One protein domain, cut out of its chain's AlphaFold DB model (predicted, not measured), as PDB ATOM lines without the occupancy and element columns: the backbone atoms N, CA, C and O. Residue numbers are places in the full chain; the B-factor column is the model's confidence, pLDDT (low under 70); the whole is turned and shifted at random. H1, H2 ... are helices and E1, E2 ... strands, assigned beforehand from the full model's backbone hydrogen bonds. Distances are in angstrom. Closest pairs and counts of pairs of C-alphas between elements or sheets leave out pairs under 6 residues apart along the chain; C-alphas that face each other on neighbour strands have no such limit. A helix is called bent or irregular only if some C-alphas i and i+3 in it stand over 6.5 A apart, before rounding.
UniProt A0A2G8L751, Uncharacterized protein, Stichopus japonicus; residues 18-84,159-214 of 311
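AT A GLANCE: This is residues 18 to 84 and 159 to 214 of the 311 residues of an uncharacterized protein of Stichopus japonicus (UniProt A0A2G8L751). A cluster of four crossed helices, H1, H3, H4 and H5, lies at one end, and a long two-stranded hairpin, E1 and E2, runs from beside H1 to the opposite end. The short helix H2 lies away from the cluster, in the stretch between H1 and E1, and residues 159 to 160 pair with E2 ahead of H3. The printed part has 123 residues, with five named helices and two named strands in the order H1 H2 E1 E2 H3 H4 H5; the sheet is antiparallel, order E1 - E2, and the class is mixed, helices and strands. The whole is compact, with a radius of gyration of the C-alphas of 15.2 A and spans of 44 by 32 by 27 A.

IN THESE COORDINATES: E1 covers residues 53 to 60, 22.6 A long, and E2 residues 67 to 76, 29.6 A, ending at C-alpha 76 at (34.346, -18.266, 20.318). H1 is residues 18 to 29, 16.1 A, beginning at C-alpha 18 at (36.600, -26.713, 56.426). H3 is residues 171 to 181, 15.0 A. H4 is residues 186 to 196, 15.4 A, and is irregular: C-alphas 190 and 193 are 7.3 A apart. H5 is residues 202 to 213, 16.2 A, ending at C-alpha 213 at (30.095, -13.048, 45.495). H2 is residues 40 to 45, 9.6 A.

HOW THE PARTS SIT: E1 and E2 form a hairpin, antiparallel at 155 degrees, with N 54 and O 73 at 2.7 A and N 60 and O 67 at 2.8 A. H1 and E2 are near each other, and the closest C-alphas of H1 and E1, Leu 29 and Phe 57, are 6.8 A apart. H1 and H3 are the hub, touching three helices each. They touch at a steep tilt of 39 degrees, opposite ways, closest at the C-alphas of Thr 18 and Val 179, 6.1 A. With residues 24 to 28 alone H1 touches H5, about perpendicular at 88 degrees, closest at the C-alphas of Cys 28 and Ile 209, 5.4 A. H3 and H4 touch at 87 degrees, about perpendicular, closest at the C-alphas of Asp 174 and Leu 188, 6.2 A. H2 touches no helix. Every O i to N i+4 pair is within hydrogen-bond range in H1, H3 and H5, against 4 of 7 in H4 and 0 of 2 in H2, where 1 of 3 O i to N i+3 pairs is.

THE WHOLE: The C-alphas farthest apart, Thr 79 and Pro 186, are 47.5 A apart. Residues 85 to 158 are not printed; C-alphas 84 and 159 are 18.0 A apart across this cut. Of the links printed whole, none is long. Confidence is low, under 70, in 31 residues: 26 to 43, 45, 47, 75 to 84 and 213.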
ATOM      1  N   THR A  18      35.682 -26.949  57.544       70.88
ATOM      2  CA  THR A  18      36.600 -26.713  56.426       70.88
ATOM      3  C   THR A  18      36.157 -27.456  55.161       70.88
ATOM      4  O   THR A  18      36.137 -26.872  54.083       70.88
ATOM      5  N   HIS A  19      35.704 -28.712  55.268       75.31
ATOM      6  CA  HIS A  19      35.187 -29.471  54.120       75.31
ATOM      7  C   HIS A  19      33.907 -28.860  53.540       75.31
ATOM      8  O   HIS A  19      33.713 -28.857  52.323       75.31
ATOM      9  N   ILE A  20      33.016 -28.351  54.392       73.88
ATOM     10  CA  ILE A  20      31.759 -27.737  53.944       73.88
ATOM     11  C   ILE A  20      32.051 -26.434  53.189       73.88
ATOM     12  O   ILE A  20      31.496 -26.200  52.112       73.88
ATOM     13  N   LEU A  21      32.961 -25.619  53.726       74.31
ATOM     14  CA  LEU A  21      33.370 -24.356  53.120       74.31
ATOM     15  C   LEU A  21      34.109 -24.551  51.793       74.31
ATOM     16  O   LEU A  21      33.782 -23.860  50.830       74.31
ATOM     17  N   VAL A  22      35.031 -25.516  51.700       73.62
ATOM     18  CA  VAL A  22      35.745 -25.839  50.449       73.62
ATOM     19  C   VAL A  22      34.767 -26.261  49.350       73.62
ATOM     20  O   VAL A  22      34.836 -25.753  48.230       73.62
ATOM     21  N   ASN A  23      33.797 -27.123  49.666       72.44
ATOM     22  CA  ASN A  23      32.794 -27.552  48.688       72.44
ATOM     23  C   ASN A  23      31.932 -26.382  48.191       72.44
ATOM     24  O   ASN A  23      31.729 -26.230  46.985       72.44
ATOM     25  N   LYS A  24      31.476 -25.513  49.098       73.88
ATOM     26  CA  LYS A  24      30.685 -24.331  48.726       73.88
ATOM     27  C   LYS A  24      31.478 -23.294  47.953       73.88
ATOM     28  O   LYS A  24      30.941 -22.701  47.018       73.88
ATOM     29  N   MET A  25      32.741 -23.095  48.314       73.12
ATOM     30  CA  MET A  25      33.661 -22.260  47.554       73.12
ATOM     31  C   MET A  25      33.786 -22.796  46.126       73.12
ATOM     32  O   MET A  25      33.589 -22.036  45.184       73.12
ATOM     33  N   GLY A  26      33.981 -24.107  45.953       66.94
ATOM     34  CA  GLY A  26      33.991 -24.756  44.642       66.94
ATOM     35  C   GLY A  26      32.719 -24.496  43.831       66.94
ATOM     36  O   GLY A  26      32.799 -24.133  42.658       66.94
ATOM     37  N   THR A  27      31.536 -24.614  44.439       66.38
ATOM     38  CA  THR A  27      30.263 -24.309  43.762       66.38
ATOM     39  C   THR A  27      30.166 -22.836  43.352       66.38
ATOM     40  O   THR A  27      29.765 -22.536  42.228       66.38
ATOM     41  N   CYS A  28      30.568 -21.913  44.226       65.75
ATOM     42  CA  CYS A  28      30.477 -20.476  43.958       65.75
ATOM     43  C   CYS A  28      31.495 -19.999  42.922       65.75
ATOM     44  O   CYS A  28      31.171 -19.149  42.097       65.75
ATOM     45  N   LEU A  29      32.703 -20.564  42.925       65.81
ATOM     46  CA  LEU A  29      33.739 -20.264  41.940       65.81
ATOM     47  C   LEU A  29      33.349 -20.763  40.539       65.81
ATOM     48  O   LEU A  29      33.611 -20.084  39.549       65.81
ATOM     49  N   ASN A  30      32.649 -21.898  40.444       59.09
ATOM     50  CA  ASN A  30      32.126 -22.412  39.172       59.09
ATOM     51  C   ASN A  30      30.860 -21.682  38.675       59.09
ATOM     52  O   ASN A  30      30.434 -21.899  37.538       59.09
ATOM     53  N   PHE A  31      30.261 -20.802  39.483       55.19
ATOM     54  CA  PHE A  31      29.136 -19.973  39.063       55.19
ATOM     55  C   PHE A  31      29.625 -18.782  38.219       55.19
ATOM     56  O   PHE A  31      30.619 -18.130  38.555       55.19
ATOM     57  N   LYS A  32      28.923 -18.484  37.112       48.19
ATOM     58  CA  LYS A  32      29.237 -17.369  36.195       48.19
ATOM     59  C   LYS A  32      29.328 -16.053  36.987       48.19
ATOM     60  O   LYS A  32      28.307 -15.492  37.368       48.19
ATOM     61  N   GLY A  33      30.550 -15.587  37.250       48.75
ATOM     62  CA  GLY A  33      30.824 -14.342  37.980       48.75
ATOM     63  C   GLY A  33      31.865 -14.442  39.103       48.75
ATOM     64  O   GLY A  33      32.299 -13.403  39.597       48.75
ATOM     65  N   GLY A  34      32.301 -15.647  39.500       48.19
ATOM     66  CA  GLY A  34      33.361 -15.813  40.511       48.19
ATOM     67  C   GLY A  34      34.735 -15.320  40.042       48.19
ATOM     68  O   GLY A  34      35.488 -14.721  40.803       48.19
ATOM     69  N   ALA A  35      35.031 -15.496  38.757       47.38
ATOM     70  CA  ALA A  35      36.357 -15.222  38.219       47.38
ATOM     71  C   ALA A  35      36.615 -13.781  37.770       47.38
ATOM     72  O   ALA A  35      37.756 -13.345  37.722       47.38
ATOM     73  N   GLN A  36      35.559 -12.995  37.547       50.56
ATOM     74  CA  GLN A  36      35.669 -11.548  37.301       50.56
ATOM     75  C   GLN A  36      36.167 -10.772  38.535       50.56
ATOM     76  O   GLN A  36      36.205  -9.544  38.529       50.56
ATOM     77  N   LYS A  37      36.451 -11.473  39.636       54.78
ATOM     78  CA  LYS A  37      36.726 -10.897  40.952       54.78
ATOM     79  C   LYS A  37      38.017 -11.421  41.565       54.78
ATOM     80  O   LYS A  37      38.448 -10.864  42.566       54.78
ATOM     81  N   SER A  38      38.613 -12.474  41.000       50.09
ATOM     82  CA  SER A  38      39.797 -13.102  41.580       50.09
ATOM     83  C   SER A  38      41.101 -12.403  41.213       50.09
ATOM     84  O   SER A  38      42.024 -12.483  42.005       50.09
ATOM     85  N   TYR A  39      41.171 -11.705  40.072       61.34
ATOM     86  CA  TYR A  39      42.371 -10.988  39.623       61.34
ATOM     87  C   TYR A  39      41.996  -9.601  39.063       61.34
ATOM     88  O   TYR A  39      41.403  -9.535  37.986       61.34
ATOM     89  N   PRO A  40      42.287  -8.487  39.760       59.59
ATOM     90  CA  PRO A  40      41.772  -7.163  39.395       59.59
ATOM     91  C   PRO A  40      42.177  -6.659  38.002       59.59
ATOM     92  O   PRO A  40      41.341  -6.071  37.326       59.59
ATOM     93  N   ALA A  41      43.413  -6.910  37.559       62.41
ATOM     94  CA  ALA A  41      43.906  -6.395  36.273       62.41
ATOM     95  C   ALA A  41      43.382  -7.190  35.057       62.41
ATOM     96  O   ALA A  41      43.129  -6.631  34.000       62.41
ATOM     97  N   GLU A  42      43.137  -8.490  35.220       65.38
ATOM     98  CA  GLU A  42      42.552  -9.358  34.185       65.38
ATOM     99  C   GLU A  42      41.026  -9.255  34.195       65.38
ATOM    100  O   GLU A  42      40.384  -9.432  33.166       65.38
ATOM    101  N   ALA A  43      40.424  -8.935  35.345       65.75
ATOM    102  CA  ALA A  43      38.983  -8.791  35.488       65.75
ATOM    103  C   ALA A  43      38.382  -7.751  34.537       65.75
ATOM    104  O   ALA A  43      37.226  -7.908  34.154       65.75
ATOM    105  N   GLU A  44      39.131  -6.713  34.164       70.19
ATOM    106  CA  GLU A  44      38.695  -5.731  33.170       70.19
ATOM    107  C   GLU A  44      38.544  -6.371  31.785       70.19
ATOM    108  O   GLU A  44      37.474  -6.288  31.184       70.19
ATOM    109  N   LEU A  45      39.543  -7.142  31.353       69.44
ATOM    110  CA  LEU A  45      39.497  -7.904  30.106       69.44
ATOM    111  C   LEU A  45      38.385  -8.972  30.122       69.44
ATOM    112  O   LEU A  45      37.697  -9.187  29.131       69.44
ATOM    113  N   LEU A  46      38.149  -9.614  31.272       70.88
ATOM    114  CA  LEU A  46      37.072 -10.602  31.446       70.88
ATOM    115  C   LEU A  46      35.661  -9.985  31.470       70.88
ATOM    116  O   LEU A  46      34.673 -10.726  31.401       70.88
ATOM    117  N   ARG A  47      35.540  -8.664  31.651       69.94
ATOM    118  CA  ARG A  47      34.254  -7.951  31.579       69.94
ATOM    119  C   ARG A  47      33.860  -7.624  30.149       69.94
ATOM    120  O   ARG A  47      32.673  -7.403  29.921       69.94
ATOM    121  N   ASP A  48      34.812  -7.618  29.218       72.69
ATOM    122  CA  ASP A  48      34.540  -7.336  27.816       72.69
ATOM    123  C   ASP A  48      33.608  -8.416  27.219       72.69
ATOM    124  O   ASP A  48      33.974  -9.602  27.161       72.69
ATOM    125  N   PRO A  49      32.395  -8.043  26.761       72.62
ATOM    126  CA  PRO A  49      31.460  -8.972  26.134       72.62
ATOM    127  C   PRO A  49      32.019  -9.666  24.886       72.62
ATOM    128  O   PRO A  49      31.556 -10.759  24.550       72.62
ATOM    129  N   SER A  50      32.999  -9.061  24.207       71.56
ATOM    130  CA  SER A  50      33.614  -9.592  22.988       71.56
ATOM    131  C   SER A  50      34.551 -10.777  23.256       71.56
ATOM    132  O   SER A  50      34.642 -11.691  22.435       71.56
ATOM    133  N   ILE A  51      35.183 -10.823  24.434       71.06
ATOM    134  CA  ILE A  51      36.227 -11.801  24.781       71.06
ATOM    135  C   ILE A  51      35.630 -13.115  25.317       71.06
ATOM    136  O   ILE A  51      36.299 -14.153  25.320       71.06
ATOM    137  N   ARG A  52      34.343 -13.111  25.715       73.19
ATOM    138  CA  ARG A  52      33.557 -14.291  26.154       73.19
ATOM    139  C   ARG A  52      34.374 -15.275  27.000       73.19
ATOM    140  O   ARG A  52      34.403 -16.487  26.756       73.19
ATOM    141  N   ALA A  53      35.059 -14.736  28.001       74.56
ATOM    142  CA  ALA A  53      35.943 -15.512  28.845       74.56
ATOM    143  C   ALA A  53      35.171 -16.355  29.875       74.56
ATOM    144  O   ALA A  53      34.139 -15.959  30.425       74.56
ATOM    145  N   ARG A  54      35.691 -17.544  30.161       74.75
ATOM    146  CA  ARG A  54      35.222 -18.493  31.169       74.75
ATOM    147  C   ARG A  54      36.409 -18.924  32.003       74.75
ATOM    148  O   ARG A  54      37.495 -19.132  31.482       74.75
ATOM    149  N   VAL A  55      36.191 -19.128  33.290       76.62
ATOM    150  CA  VAL A  55      37.241 -19.608  34.187       76.62
ATOM    151  C   VAL A  55      36.819 -20.934  34.769       76.62
ATOM    152  O   VAL A  55      35.658 -21.132  35.128       76.62
ATOM    153  N   ARG A  56      37.770 -21.860  34.810       80.06
ATOM    154  CA  ARG A  56      37.596 -23.192  35.364       80.06
ATOM    155  C   ARG A  56      38.425 -23.301  36.620       80.06
ATOM    156  O   ARG A  56      39.609 -22.984  36.592       80.06
ATOM    157  N   PHE A  57      37.818 -23.826  37.669       82.44
ATOM    158  CA  PHE A  57      38.500 -24.114  38.919       82.44
ATOM    159  C   PHE A  57      38.756 -25.615  39.054       82.44
ATOM    160  O   PHE A  57      37.997 -26.442  38.535       82.44
ATOM    161  N   ARG A  58      39.846 -25.966  39.733       84.62
ATOM    162  CA  ARG A  58      40.206 -27.331  40.122       84.62
ATOM    163  C   ARG A  58      40.733 -27.332  41.548       84.62
ATOM    164  O   ARG A  58      41.320 -26.357  41.998       84.62
ATOM    165  N   PHE A  59      40.534 -28.451  42.228       84.75
ATOM    166  CA  PHE A  59      41.191 -28.741  43.493       84.75
ATOM    167  C   PHE A  59      42.406 -29.630  43.216       84.75
ATOM    168  O   PHE A  59      42.308 -30.570  42.425       84.75
ATOM    169  N   ALA A  60      43.537 -29.305  43.828       83.88
ATOM    170  CA  ALA A  60      44.800 -30.031  43.754       83.88
ATOM    171  C   ALA A  60      45.387 -30.224  45.163       83.88
ATOM    172  O   ALA A  60      44.833 -29.723  46.137       83.88
ATOM    173  N   GLY A  61      46.510 -30.933  45.270       81.88
ATOM    174  CA  GLY A  61      47.157 -31.260  46.546       81.88
ATOM    175  C   GLY A  61      46.954 -32.723  46.946       81.88
ATOM    176  O   GLY A  61      45.921 -33.320  46.648       81.88
ATOM    177  N   ALA A  62      47.975 -33.300  47.583       81.19
ATOM    178  CA  ALA A  62      47.952 -34.679  48.076       81.19
ATOM    179  C   ALA A  62      47.250 -34.806  49.441       81.19
ATOM    180  O   ALA A  62      46.767 -35.880  49.790       81.19
ATOM    181  N   GLU A  63      47.168 -33.702  50.187       82.69
ATOM    182  CA  GLU A  63      46.612 -33.639  51.536       82.69
ATOM    183  C   GLU A  63      45.535 -32.552  51.633       82.69
ATOM    184  O   GLU A  63      45.477 -31.625  50.822       82.69
ATOM    185  N   PHE A  64      44.649 -32.688  52.621       78.25
ATOM    186  CA  PHE A  64      43.612 -31.701  52.910       78.25
ATOM    187  C   PHE A  64      44.163 -30.620  53.857       78.25
ATOM    188  O   PHE A  64      44.801 -30.985  54.845       78.25
ATOM    189  N   PRO A  65      43.859 -29.321  53.652       77.25
ATOM    190  CA  PRO A  65      42.936 -28.750  52.668       77.25
ATOM    191  C   PRO A  65      43.519 -28.621  51.249       77.25
ATOM    192  O   PRO A  65      44.705 -28.340  51.094       77.25
ATOM    193  N   PRO A  66      42.690 -28.800  50.200       82.56
ATOM    194  CA  PRO A  66      43.173 -28.789  48.828       82.56
ATOM    195  C   PRO A  66      43.574 -27.385  48.372       82.56
ATOM    196  O   PRO A  66      42.946 -26.384  48.718       82.56
ATOM    197  N   ILE A  67      44.562 -27.341  47.487       83.56
ATOM    198  CA  ILE A  67      44.994 -26.147  46.769       83.56
ATOM    199  C   ILE A  67      43.968 -25.840  45.675       83.56
ATOM    200  O   ILE A  67      43.642 -26.697  44.849       83.56
ATOM    201  N   VAL A  68      43.464 -24.609  45.642       83.75
ATOM    202  CA  VAL A  68      42.550 -24.158  44.589       83.75
ATOM    203  C   VAL A  68      43.367 -23.648  43.407       83.75
ATOM    204  O   VAL A  68      44.135 -22.697  43.531       83.75
ATOM    205  N   LEU A  69      43.189 -24.277  42.248       84.38
ATOM    206  CA  LEU A  69      43.792 -23.872  40.984       84.38
ATOM    207  C   LEU A  69      42.721 -23.317  40.044       84.38
ATOM    208  O   LEU A  69      41.578 -23.783  40.050       84.38
ATOM    209  N   PHE A  70      43.086 -22.371  39.188       82.12
ATOM    210  CA  PHE A  70      42.203 -21.839  38.158       82.12
ATOM    211  C   PHE A  70      42.900 -21.709  36.800       82.12
ATOM    212  O   PHE A  70      44.121 -21.601  36.714       82.12
ATOM    213  N   LYS A  71      42.101 -21.749  35.730       82.62
ATOM    214  CA  LYS A  71      42.540 -21.534  34.344       82.62
ATOM    215  C   LYS A  71      41.471 -20.759  33.576       82.62
ATOM    216  O   LYS A  71      40.275 -21.017  33.757       82.62
ATOM    217  N   ILE A  72      41.892 -19.803  32.752       78.56
ATOM    218  CA  ILE A  72      41.011 -18.899  32.000       78.56
ATOM    219  C   ILE A  72      40.954 -19.350  30.541       78.56
ATOM    220  O   ILE A  72      41.951 -19.748  29.954       78.56
ATOM    221  N   TYR A  73      39.763 -19.306  29.960       75.44
ATOM    222  CA  TYR A  73      39.478 -19.763  28.610       75.44
ATOM    223  C   TYR A  73      38.607 -18.749  27.885       75.44
ATOM    224  O   TYR A  73      37.563 -18.356  28.389       75.44
ATOM    225  N   THR A  74      38.975 -18.388  26.672       76.00
ATOM    226  CA  THR A  74      38.196 -17.529  25.776       76.00
ATOM    227  C   THR A  74      37.458 -18.409  24.769       76.00
ATOM    228  O   THR A  74      38.068 -19.202  24.046       76.00
ATOM    229  N   HIS A  75      36.123 -18.338  24.763       67.44
ATOM    230  CA  HIS A  75      35.288 -19.185  23.909       67.44
ATOM    231  C   HIS A  75      34.689 -18.386  22.752       67.44
ATOM    232  O   HIS A  75      33.847 -17.511  22.962       67.44
ATOM    233  N   THR A  76      35.038 -18.752  21.519       61.72
ATOM    234  CA  THR A  76      34.346 -18.266  20.318       61.72
ATOM    235  C   THR A  76      33.234 -19.242  19.940       61.72
ATOM    236  O   THR A  76      33.497 -20.434  19.803       61.72
ATOM    237  N   GLU A  77      31.991 -18.756  19.821       58.84
ATOM    238  CA  GLU A  77      30.781 -19.536  19.492       58.84
ATOM    239  C   GLU A  77      30.924 -20.300  18.162       58.84
ATOM    240  O   GLU A  77      30.509 -19.824  17.113       58.84
ATOM    241  N   GLY A  78      31.525 -21.493  18.215       57.94
ATOM    242  CA  GLY A  78      31.616 -22.435  17.095       57.94
ATOM    243  C   GLY A  78      33.022 -22.697  16.543       57.94
ATOM    244  O   GLY A  78      33.180 -23.637  15.774       57.94
ATOM    245  N   THR A  79      34.055 -21.943  16.941       56.62
ATOM    246  CA  THR A  79      35.425 -22.087  16.381       56.62
ATOM    247  C   THR A  79      36.448 -22.677  17.361       56.62
ATOM    248  O   THR A  79      37.643 -22.696  17.082       56.62
ATOM    249  N   GLY A  80      35.996 -23.176  18.514       62.25
ATOM    250  CA  GLY A  80      36.873 -23.709  19.558       62.25
ATOM    251  C   GLY A  80      37.480 -22.624  20.455       62.25
ATOM    252  O   GLY A  80      36.995 -21.492  20.525       62.25
ATOM    253  N   LEU A  81      38.511 -23.005  21.210       66.75
ATOM    254  CA  LEU A  81      39.262 -22.108  22.090       66.75
ATOM    255  C   LEU A  81      40.153 -21.187  21.249       66.75
ATOM    256  O   LEU A  81      40.982 -21.679  20.486       66.75
ATOM    257  N   ARG A  82      40.019 -19.866  21.410       67.06
ATOM    258  CA  ARG A  82      40.862 -18.887  20.707       67.06
ATOM    259  C   ARG A  82      41.793 -18.194  21.685       67.06
ATOM    260  O   ARG A  82      41.355 -17.326  22.430       67.06
ATOM    261  N   TYR A  83      43.073 -18.529  21.639       68.31
ATOM    262  CA  TYR A  83      44.088 -17.821  22.411       68.31
ATOM    263  C   TYR A  83      44.582 -16.591  21.651       68.31
ATOM    264  O   TYR A  83      44.846 -16.668  20.452       68.31
ATOM    265  N   MET A  84      44.701 -15.465  22.353       67.81
ATOM    266  CA  MET A  84      45.348 -14.260  21.836       67.81
ATOM    267  C   MET A  84      46.838 -14.325  22.181       67.81
ATOM    268  O   MET A  84      47.193 -14.737  23.281       67.81
ATOM    269  N   ARG A 159      46.952 -21.865  37.467       82.81
ATOM    270  CA  ARG A 159      47.430 -20.861  38.417       82.81
ATOM    271  C   ARG A 159      46.841 -21.121  39.793       82.81
ATOM    272  O   ARG A 159      45.662 -21.462  39.910       82.81
ATOM    273  N   ARG A 160      47.655 -20.971  40.838       85.12
ATOM    274  CA  ARG A 160      47.201 -21.097  42.224       85.12
ATOM    275  C   ARG A 160      46.396 -19.863  42.624       85.12
ATOM    276  O   ARG A 160      46.772 -18.735  42.317       85.12
ATOM    277  N   LEU A 161      45.259 -20.083  43.277       81.88
ATOM    278  CA  LEU A 161      44.446 -19.015  43.839       81.88
ATOM    279  C   LEU A 161      44.991 -18.638  45.221       81.88
ATOM    280  O   LEU A 161      44.611 -19.243  46.219       81.88
ATOM    281  N   ASP A 162      45.871 -17.640  45.255       80.25
ATOM    282  CA  ASP A 162      46.513 -17.173  46.485       80.25
ATOM    283  C   ASP A 162      45.811 -15.963  47.112       80.25
ATOM    284  O   ASP A 162      45.223 -15.114  46.431       80.25
ATOM    285  N   LEU A 163      45.962 -15.822  48.433       78.56
ATOM    286  CA  LEU A 163      45.478 -14.662  49.187       78.56
ATOM    287  C   LEU A 163      46.092 -13.336  48.707       78.56
ATOM    288  O   LEU A 163      45.450 -12.297  48.814       78.56
ATOM    289  N   ASN A 164      47.305 -13.346  48.148       76.88
ATOM    290  CA  ASN A 164      47.974 -12.133  47.652       76.88
ATOM    291  C   ASN A 164      47.217 -11.462  46.502       76.88
ATOM    292  O   ASN A 164      47.295 -10.251  46.312       76.88
ATOM    293  N   VAL A 165      46.500 -12.271  45.733       71.69
ATOM    294  CA  VAL A 165      45.856 -11.875  44.486       71.69
ATOM    295  C   VAL A 165      44.384 -11.523  44.718       71.69
ATOM    296  O   VAL A 165      43.801 -10.696  44.014       71.69
ATOM    297  N   LEU A 166      43.783 -12.121  45.749       73.88
ATOM    298  CA  LEU A 166      42.375 -11.956  46.058       73.88
ATOM    299  C   LEU A 166      42.065 -10.632  46.762       73.88
ATOM    300  O   LEU A 166      42.692 -10.278  47.764       73.88
ATOM    301  N   PRO A 167      41.005  -9.925  46.334       75.00
ATOM    302  CA  PRO A 167      40.588  -8.719  47.015       75.00
ATOM    303  C   PRO A 167      39.990  -9.056  48.390       75.00
ATOM    304  O   PRO A 167      38.981  -9.763  48.508       75.00
ATOM    305  N   ARG A 168      40.555  -8.444  49.440       79.31
ATOM    306  CA  ARG A 168      40.081  -8.535  50.841       79.31
ATOM    307  C   ARG A 168      38.639  -8.047  51.047       79.31
ATOM    308  O   ARG A 168      38.037  -8.269  52.098       79.31
ATOM    309  N   THR A 169      38.057  -7.390  50.048       76.12
ATOM    310  CA  THR A 169      36.670  -6.895  50.037       76.12
ATOM    311  C   THR A 169      35.625  -8.006  49.921       76.12
ATOM    312  O   THR A 169      34.452  -7.781  50.223       76.12
ATOM    313  N   THR A 170      36.029  -9.212  49.515       79.25
ATOM    314  CA  THR A 170      35.141 -10.377  49.401       79.25
ATOM    315  C   THR A 170      35.315 -11.321  50.586       79.25
ATOM    316  O   THR A 170      36.412 -11.454  51.123       79.25
ATOM    317  N   ILE A 171      34.244 -12.020  50.980       83.38
ATOM    318  CA  ILE A 171      34.327 -13.062  52.019       83.38
ATOM    319  C   ILE A 171      35.125 -14.289  51.546       83.38
ATOM    320  O   ILE A 171      35.602 -15.052  52.374       83.38
ATOM    321  N   LEU A 172      35.326 -14.451  50.228       81.00
ATOM    322  CA  LEU A 172      36.198 -15.480  49.647       81.00
ATOM    323  C   LEU A 172      37.611 -15.438  50.228       81.00
ATOM    324  O   LEU A 172      38.161 -16.494  50.515       81.00
ATOM    325  N   TYR A 173      38.158 -14.236  50.440       84.25
ATOM    326  CA  TYR A 173      39.463 -14.060  51.075       84.25
ATOM    327  C   TYR A 173      39.492 -14.691  52.471       84.25
ATOM    328  O   TYR A 173      40.390 -15.462  52.776       84.25
ATOM    329  N   ASP A 174      38.471 -14.431  53.292       84.88
ATOM    330  CA  ASP A 174      38.415 -14.960  54.659       84.88
ATOM    331  C   ASP A 174      38.181 -16.465  54.687       84.88
ATOM    332  O   ASP A 174      38.701 -17.147  55.560       84.88
ATOM    333  N   ILE A 175      37.384 -16.990  53.751       84.00
ATOM    334  CA  ILE A 175      37.169 -18.434  53.646       84.00
ATOM    335  C   ILE A 175      38.490 -19.114  53.275       84.00
ATOM    336  O   ILE A 175      38.816 -20.137  53.865       84.00
ATOM    337  N   LEU A 176      39.255 -18.560  52.331       82.75
ATOM    338  CA  LEU A 176      40.561 -19.108  51.966       82.75
ATOM    339  C   LEU A 176      41.586 -18.962  53.094       82.75
ATOM    340  O   LEU A 176      42.279 -19.928  53.373       82.75
ATOM    341  N   ASP A 177      41.622 -17.834  53.806       86.19
ATOM    342  CA  ASP A 177      42.507 -17.642  54.967       86.19
ATOM    343  C   ASP A 177      42.141 -18.589  56.126       86.19
ATOM    344  O   ASP A 177      43.012 -19.136  56.801       86.19
ATOM    345  N   PHE A 178      40.851 -18.873  56.314       85.56
ATOM    346  CA  PHE A 178      40.393 -19.899  57.248       85.56
ATOM    347  C   PHE A 178      40.814 -21.305  56.814       85.56
ATOM    348  O   PHE A 178      41.212 -22.112  57.650       85.56
ATOM    349  N   VAL A 179      40.728 -21.611  55.521       82.81
ATOM    350  CA  VAL A 179      41.115 -22.919  54.983       82.81
ATOM    351  C   VAL A 179      42.631 -23.112  55.064       82.81
ATOM    352  O   VAL A 179      43.061 -24.158  55.530       82.81
ATOM    353  N   GLU A 180      43.438 -22.127  54.668       81.00
ATOM    354  CA  GLU A 180      44.904 -22.234  54.653       81.00
ATOM    355  C   GLU A 180      45.530 -22.085  56.049       81.00
ATOM    356  O   GLU A 180      46.435 -22.840  56.393       81.00
ATOM    357  N   ASN A 181      45.055 -21.135  56.865       82.50
ATOM    358  CA  ASN A 181      45.697 -20.756  58.131       82.50
ATOM    359  C   ASN A 181      44.847 -21.043  59.382       82.50
ATOM    360  O   ASN A 181      45.297 -20.768  60.495       82.50
ATOM    361  N   GLY A 182      43.609 -21.528  59.238       79.69
ATOM    362  CA  GLY A 182      42.696 -21.762  60.367       79.69
ATOM    363  C   GLY A 182      42.183 -20.487  61.046       79.69
ATOM    364  O   GLY A 182      41.614 -20.552  62.137       79.69
ATOM    365  N   LYS A 183      42.394 -19.310  60.443       82.81
ATOM    366  CA  LYS A 183      42.042 -18.014  61.039       82.81
ATOM    367  C   LYS A 183      40.587 -17.660  60.764       82.81
ATOM    368  O   LYS A 183      40.165 -17.553  59.618       82.81
ATOM    369  N   THR A 184      39.823 -17.407  61.822       83.00
ATOM    370  CA  THR A 184      38.433 -16.954  61.700       83.00
ATOM    371  C   THR A 184      38.364 -15.443  61.854       83.00
ATOM    372  O   THR A 184      38.614 -14.907  62.933       83.00
ATOM    373  N   THR A 185      37.985 -14.738  60.789       84.38
ATOM    374  CA  THR A 185      37.684 -13.306  60.872       84.38
ATOM    375  C   THR A 185      36.301 -13.091  61.509       84.38
ATOM    376  O   THR A 185      35.411 -13.936  61.359       84.38
ATOM    377  N   PRO A 186      36.049 -11.950  62.182       82.81
ATOM    378  CA  PRO A 186      34.717 -11.642  62.718       82.81
ATOM    379  C   PRO A 186      33.645 -11.612  61.615       82.81
ATOM    380  O   PRO A 186      32.504 -12.012  61.842       82.81
ATOM    381  N   ARG A 187      34.038 -11.210  60.397       82.12
ATOM    382  CA  ARG A 187      33.194 -11.220  59.195       82.12
ATOM    383  C   ARG A 187      32.816 -12.636  58.766       82.12
ATOM    384  O   ARG A 187      31.660 -12.882  58.431       82.12
ATOM    385  N   LEU A 188      33.770 -13.565  58.768       84.75
ATOM    386  CA  LEU A 188      33.485 -14.962  58.475       84.75
ATOM    387  C   LEU A 188      32.597 -15.566  59.563       84.75
ATOM    388  O   LEU A 188      31.646 -16.266  59.235       84.75
ATOM    389  N   HIS A 189      32.849 -15.244  60.835       84.25
ATOM    390  CA  HIS A 189      32.080 -15.757  61.966       84.25
ATOM    391  C   HIS A 189      30.584 -15.402  61.888       84.25
ATOM    392  O   HIS A 189      29.742 -16.272  62.114       84.25
ATOM    393  N   SER A 190      30.231 -14.160  61.527       83.50
ATOM    394  CA  SER A 190      28.822 -13.740  61.415       83.50
ATOM    395  C   SER A 190      28.056 -14.516  60.345       83.50
ATOM    396  O   SER A 190      26.890 -14.850  60.529       83.50
ATOM    397  N   GLU A 191      28.727 -14.837  59.243       83.69
ATOM    398  CA  GLU A 191      28.120 -15.521  58.101       83.69
ATOM    399  C   GLU A 191      28.329 -17.043  58.142       83.69
ATOM    400  O   GLU A 191      27.780 -17.781  57.321       83.69
ATOM    401  N   PHE A 192      29.118 -17.539  59.101       82.56
ATOM    402  CA  PHE A 192      29.577 -18.927  59.163       82.56
ATOM    403  C   PHE A 192      28.417 -19.912  59.218       82.56
ATOM    404  O   PHE A 192      28.463 -20.970  58.598       82.56
ATOM    405  N   ARG A 193      27.343 -19.556  59.931       80.12
ATOM    406  CA  ARG A 193      26.137 -20.388  60.038       80.12
ATOM    407  C   ARG A 193      25.466 -20.580  58.682       80.12
ATOM    408  O   ARG A 193      25.214 -21.711  58.272       80.12
ATOM    409  N   VAL A 194      25.245 -19.492  57.952       79.69
ATOM    410  CA  VAL A 194      24.655 -19.525  56.606       79.69
ATOM    411  C   VAL A 194      25.581 -20.305  55.668       79.69
ATOM    412  O   VAL A 194      25.178 -21.256  55.000       79.69
ATOM    413  N   LEU A 195      26.880 -20.013  55.720       79.31
ATOM    414  CA  LEU A 195      27.882 -20.693  54.912       79.31
ATOM    415  C   LEU A 195      28.084 -22.167  55.268       79.31
ATOM    416  O   LEU A 195      28.485 -22.911  54.393       79.31
ATOM    417  N   THR A 196      27.744 -22.659  56.452       77.94
ATOM    418  CA  THR A 196      27.873 -24.094  56.786       77.94
ATOM    419  C   THR A 196      26.570 -24.877  56.622       77.94
ATOM    420  O   THR A 196      26.590 -26.104  56.528       77.94
ATOM    421  N   THR A 197      25.435 -24.189  56.489       80.69
ATOM    422  CA  THR A 197      24.125 -24.835  56.326       80.69
ATOM    423  C   THR A 197      24.014 -25.542  54.971       80.69
ATOM    424  O   THR A 197      24.374 -24.987  53.931       80.69
ATOM    425  N   ARG A 198      23.511 -26.781  54.946       71.62
ATOM    426  CA  ARG A 198      23.301 -27.527  53.695       71.62
ATOM    427  C   ARG A 198      22.193 -26.850  52.872       71.62
ATOM    428  O   ARG A 198      21.091 -26.699  53.393       71.62
ATOM    429  N   PRO A 199      22.447 -26.433  51.618       72.38
ATOM    430  CA  PRO A 199      21.398 -25.850  50.797       72.38
ATOM    431  C   PRO A 199      20.444 -26.947  50.318       72.38
ATOM    432  O   PRO A 199      20.820 -27.776  49.491       72.38
ATOM    433  N   VAL A 200      19.220 -26.946  50.843       73.81
ATOM    434  CA  VAL A 200      18.158 -27.884  50.437       73.81
ATOM    435  C   VAL A 200      17.314 -27.299  49.300       73.81
ATOM    436  O   VAL A 200      16.779 -28.041  48.484       73.81
ATOM    437  N   THR A 201      17.244 -25.968  49.197       81.50
ATOM    438  CA  THR A 201      16.474 -25.255  48.170       81.50
ATOM    439  C   THR A 201      17.379 -24.463  47.225       81.50
ATOM    440  O   THR A 201      18.493 -24.062  47.580       81.50
ATOM    441  N   GLN A 202      16.886 -24.200  46.010       77.50
ATOM    442  CA  GLN A 202      17.571 -23.353  45.028       77.50
ATOM    443  C   GLN A 202      17.791 -21.926  45.559       77.50
ATOM    444  O   GLN A 202      18.829 -21.320  45.299       77.50
ATOM    445  N   GLU A 203      16.857 -21.402  46.352       80.44
ATOM    446  CA  GLU A 203      16.958 -20.076  46.968       80.44
ATOM    447  C   GLU A 203      18.135 -19.983  47.941       80.44
ATOM    448  O   GLU A 203      18.918 -19.040  47.852       80.44
ATOM    449  N   MET A 204      18.340 -21.004  48.782       75.75
ATOM    450  CA  MET A 204      19.499 -21.070  49.680       75.75
ATOM    451  C   MET A 204      20.821 -21.177  48.910       75.75
ATOM    452  O   MET A 204      21.834 -20.610  49.318       75.75
ATOM    453  N   GLN A 205      20.845 -21.887  47.775       75.94
ATOM    454  CA  GLN A 205      22.035 -21.924  46.916       75.94
ATOM    455  C   GLN A 205      22.345 -20.541  46.343       75.94
ATOM    456  O   GLN A 205      23.494 -20.098  46.390       75.94
ATOM    457  N   LEU A 206      21.325 -19.840  45.842       78.56
ATOM    458  CA  LEU A 206      21.468 -18.477  45.338       78.56
ATOM    459  C   LEU A 206      21.883 -17.505  46.443       78.56
ATOM    460  O   LEU A 206      22.686 -16.615  46.182       78.56
ATOM    461  N   GLU A 207      21.384 -17.673  47.665       81.12
ATOM    462  CA  GLU A 207      21.793 -16.889  48.828       81.12
ATOM    463  C   GLU A 207      23.276 -17.104  49.154       81.12
ATOM    464  O   GLU A 207      24.017 -16.127  49.254       81.12
ATOM    465  N   HIS A 208      23.749 -18.356  49.205       79.12
ATOM    466  CA  HIS A 208      25.173 -18.656  49.395       79.12
ATOM    467  C   HIS A 208      26.042 -18.022  48.301       79.12
ATOM    468  O   HIS A 208      27.059 -17.397  48.601       79.12
ATOM    469  N   ILE A 209      25.627 -18.140  47.035       76.88
ATOM    470  CA  ILE A 209      26.345 -17.560  45.893       76.88
ATOM    471  C   ILE A 209      26.368 -16.035  45.997       76.88
ATOM    472  O   ILE A 209      27.422 -15.417  45.832       76.88
ATOM    473  N   LYS A 210      25.229 -15.401  46.294       79.62
ATOM    474  CA  LYS A 210      25.134 -13.948  46.492       79.62
ATOM    475  C   LYS A 210      26.039 -13.497  47.629       79.62
ATOM    476  O   LYS A 210      26.759 -12.519  47.467       79.62
ATOM    477  N   LEU A 211      26.048 -14.221  48.743       80.31
ATOM    478  CA  LEU A 211      26.851 -13.883  49.907       80.31
ATOM    479  C   LEU A 211      28.355 -13.956  49.612       80.31
ATOM    480  O   LEU A 211      29.087 -13.013  49.908       80.31
ATOM    481  N   ILE A 212      28.795 -15.047  48.981       77.38
ATOM    482  CA  ILE A 212      30.198 -15.280  48.620       77.38
ATOM    483  C   ILE A 212      30.665 -14.282  47.554       77.38
ATOM    484  O   ILE A 212      31.792 -13.792  47.598       77.38
ATOM    485  N   SER A 213      29.783 -13.938  46.614       69.31
ATOM    486  CA  SER A 213      30.095 -13.048  45.495       69.31
ATOM    487  C   SER A 213      29.925 -11.555  45.799       69.31
ATOM    488  O   SER A 213      30.350 -10.729  44.981       69.31
ATOM    489  N   LYS A 214      29.321 -11.177  46.933       76.56
ATOM    490  CA  LYS A 214      29.096  -9.775  47.304       76.56
ATOM    491  C   LYS A 214      30.435  -9.080  47.553       76.56
ATOM    492  O   LYS A 214      31.102  -9.338  48.553       76.56
TER     493      LYS A 214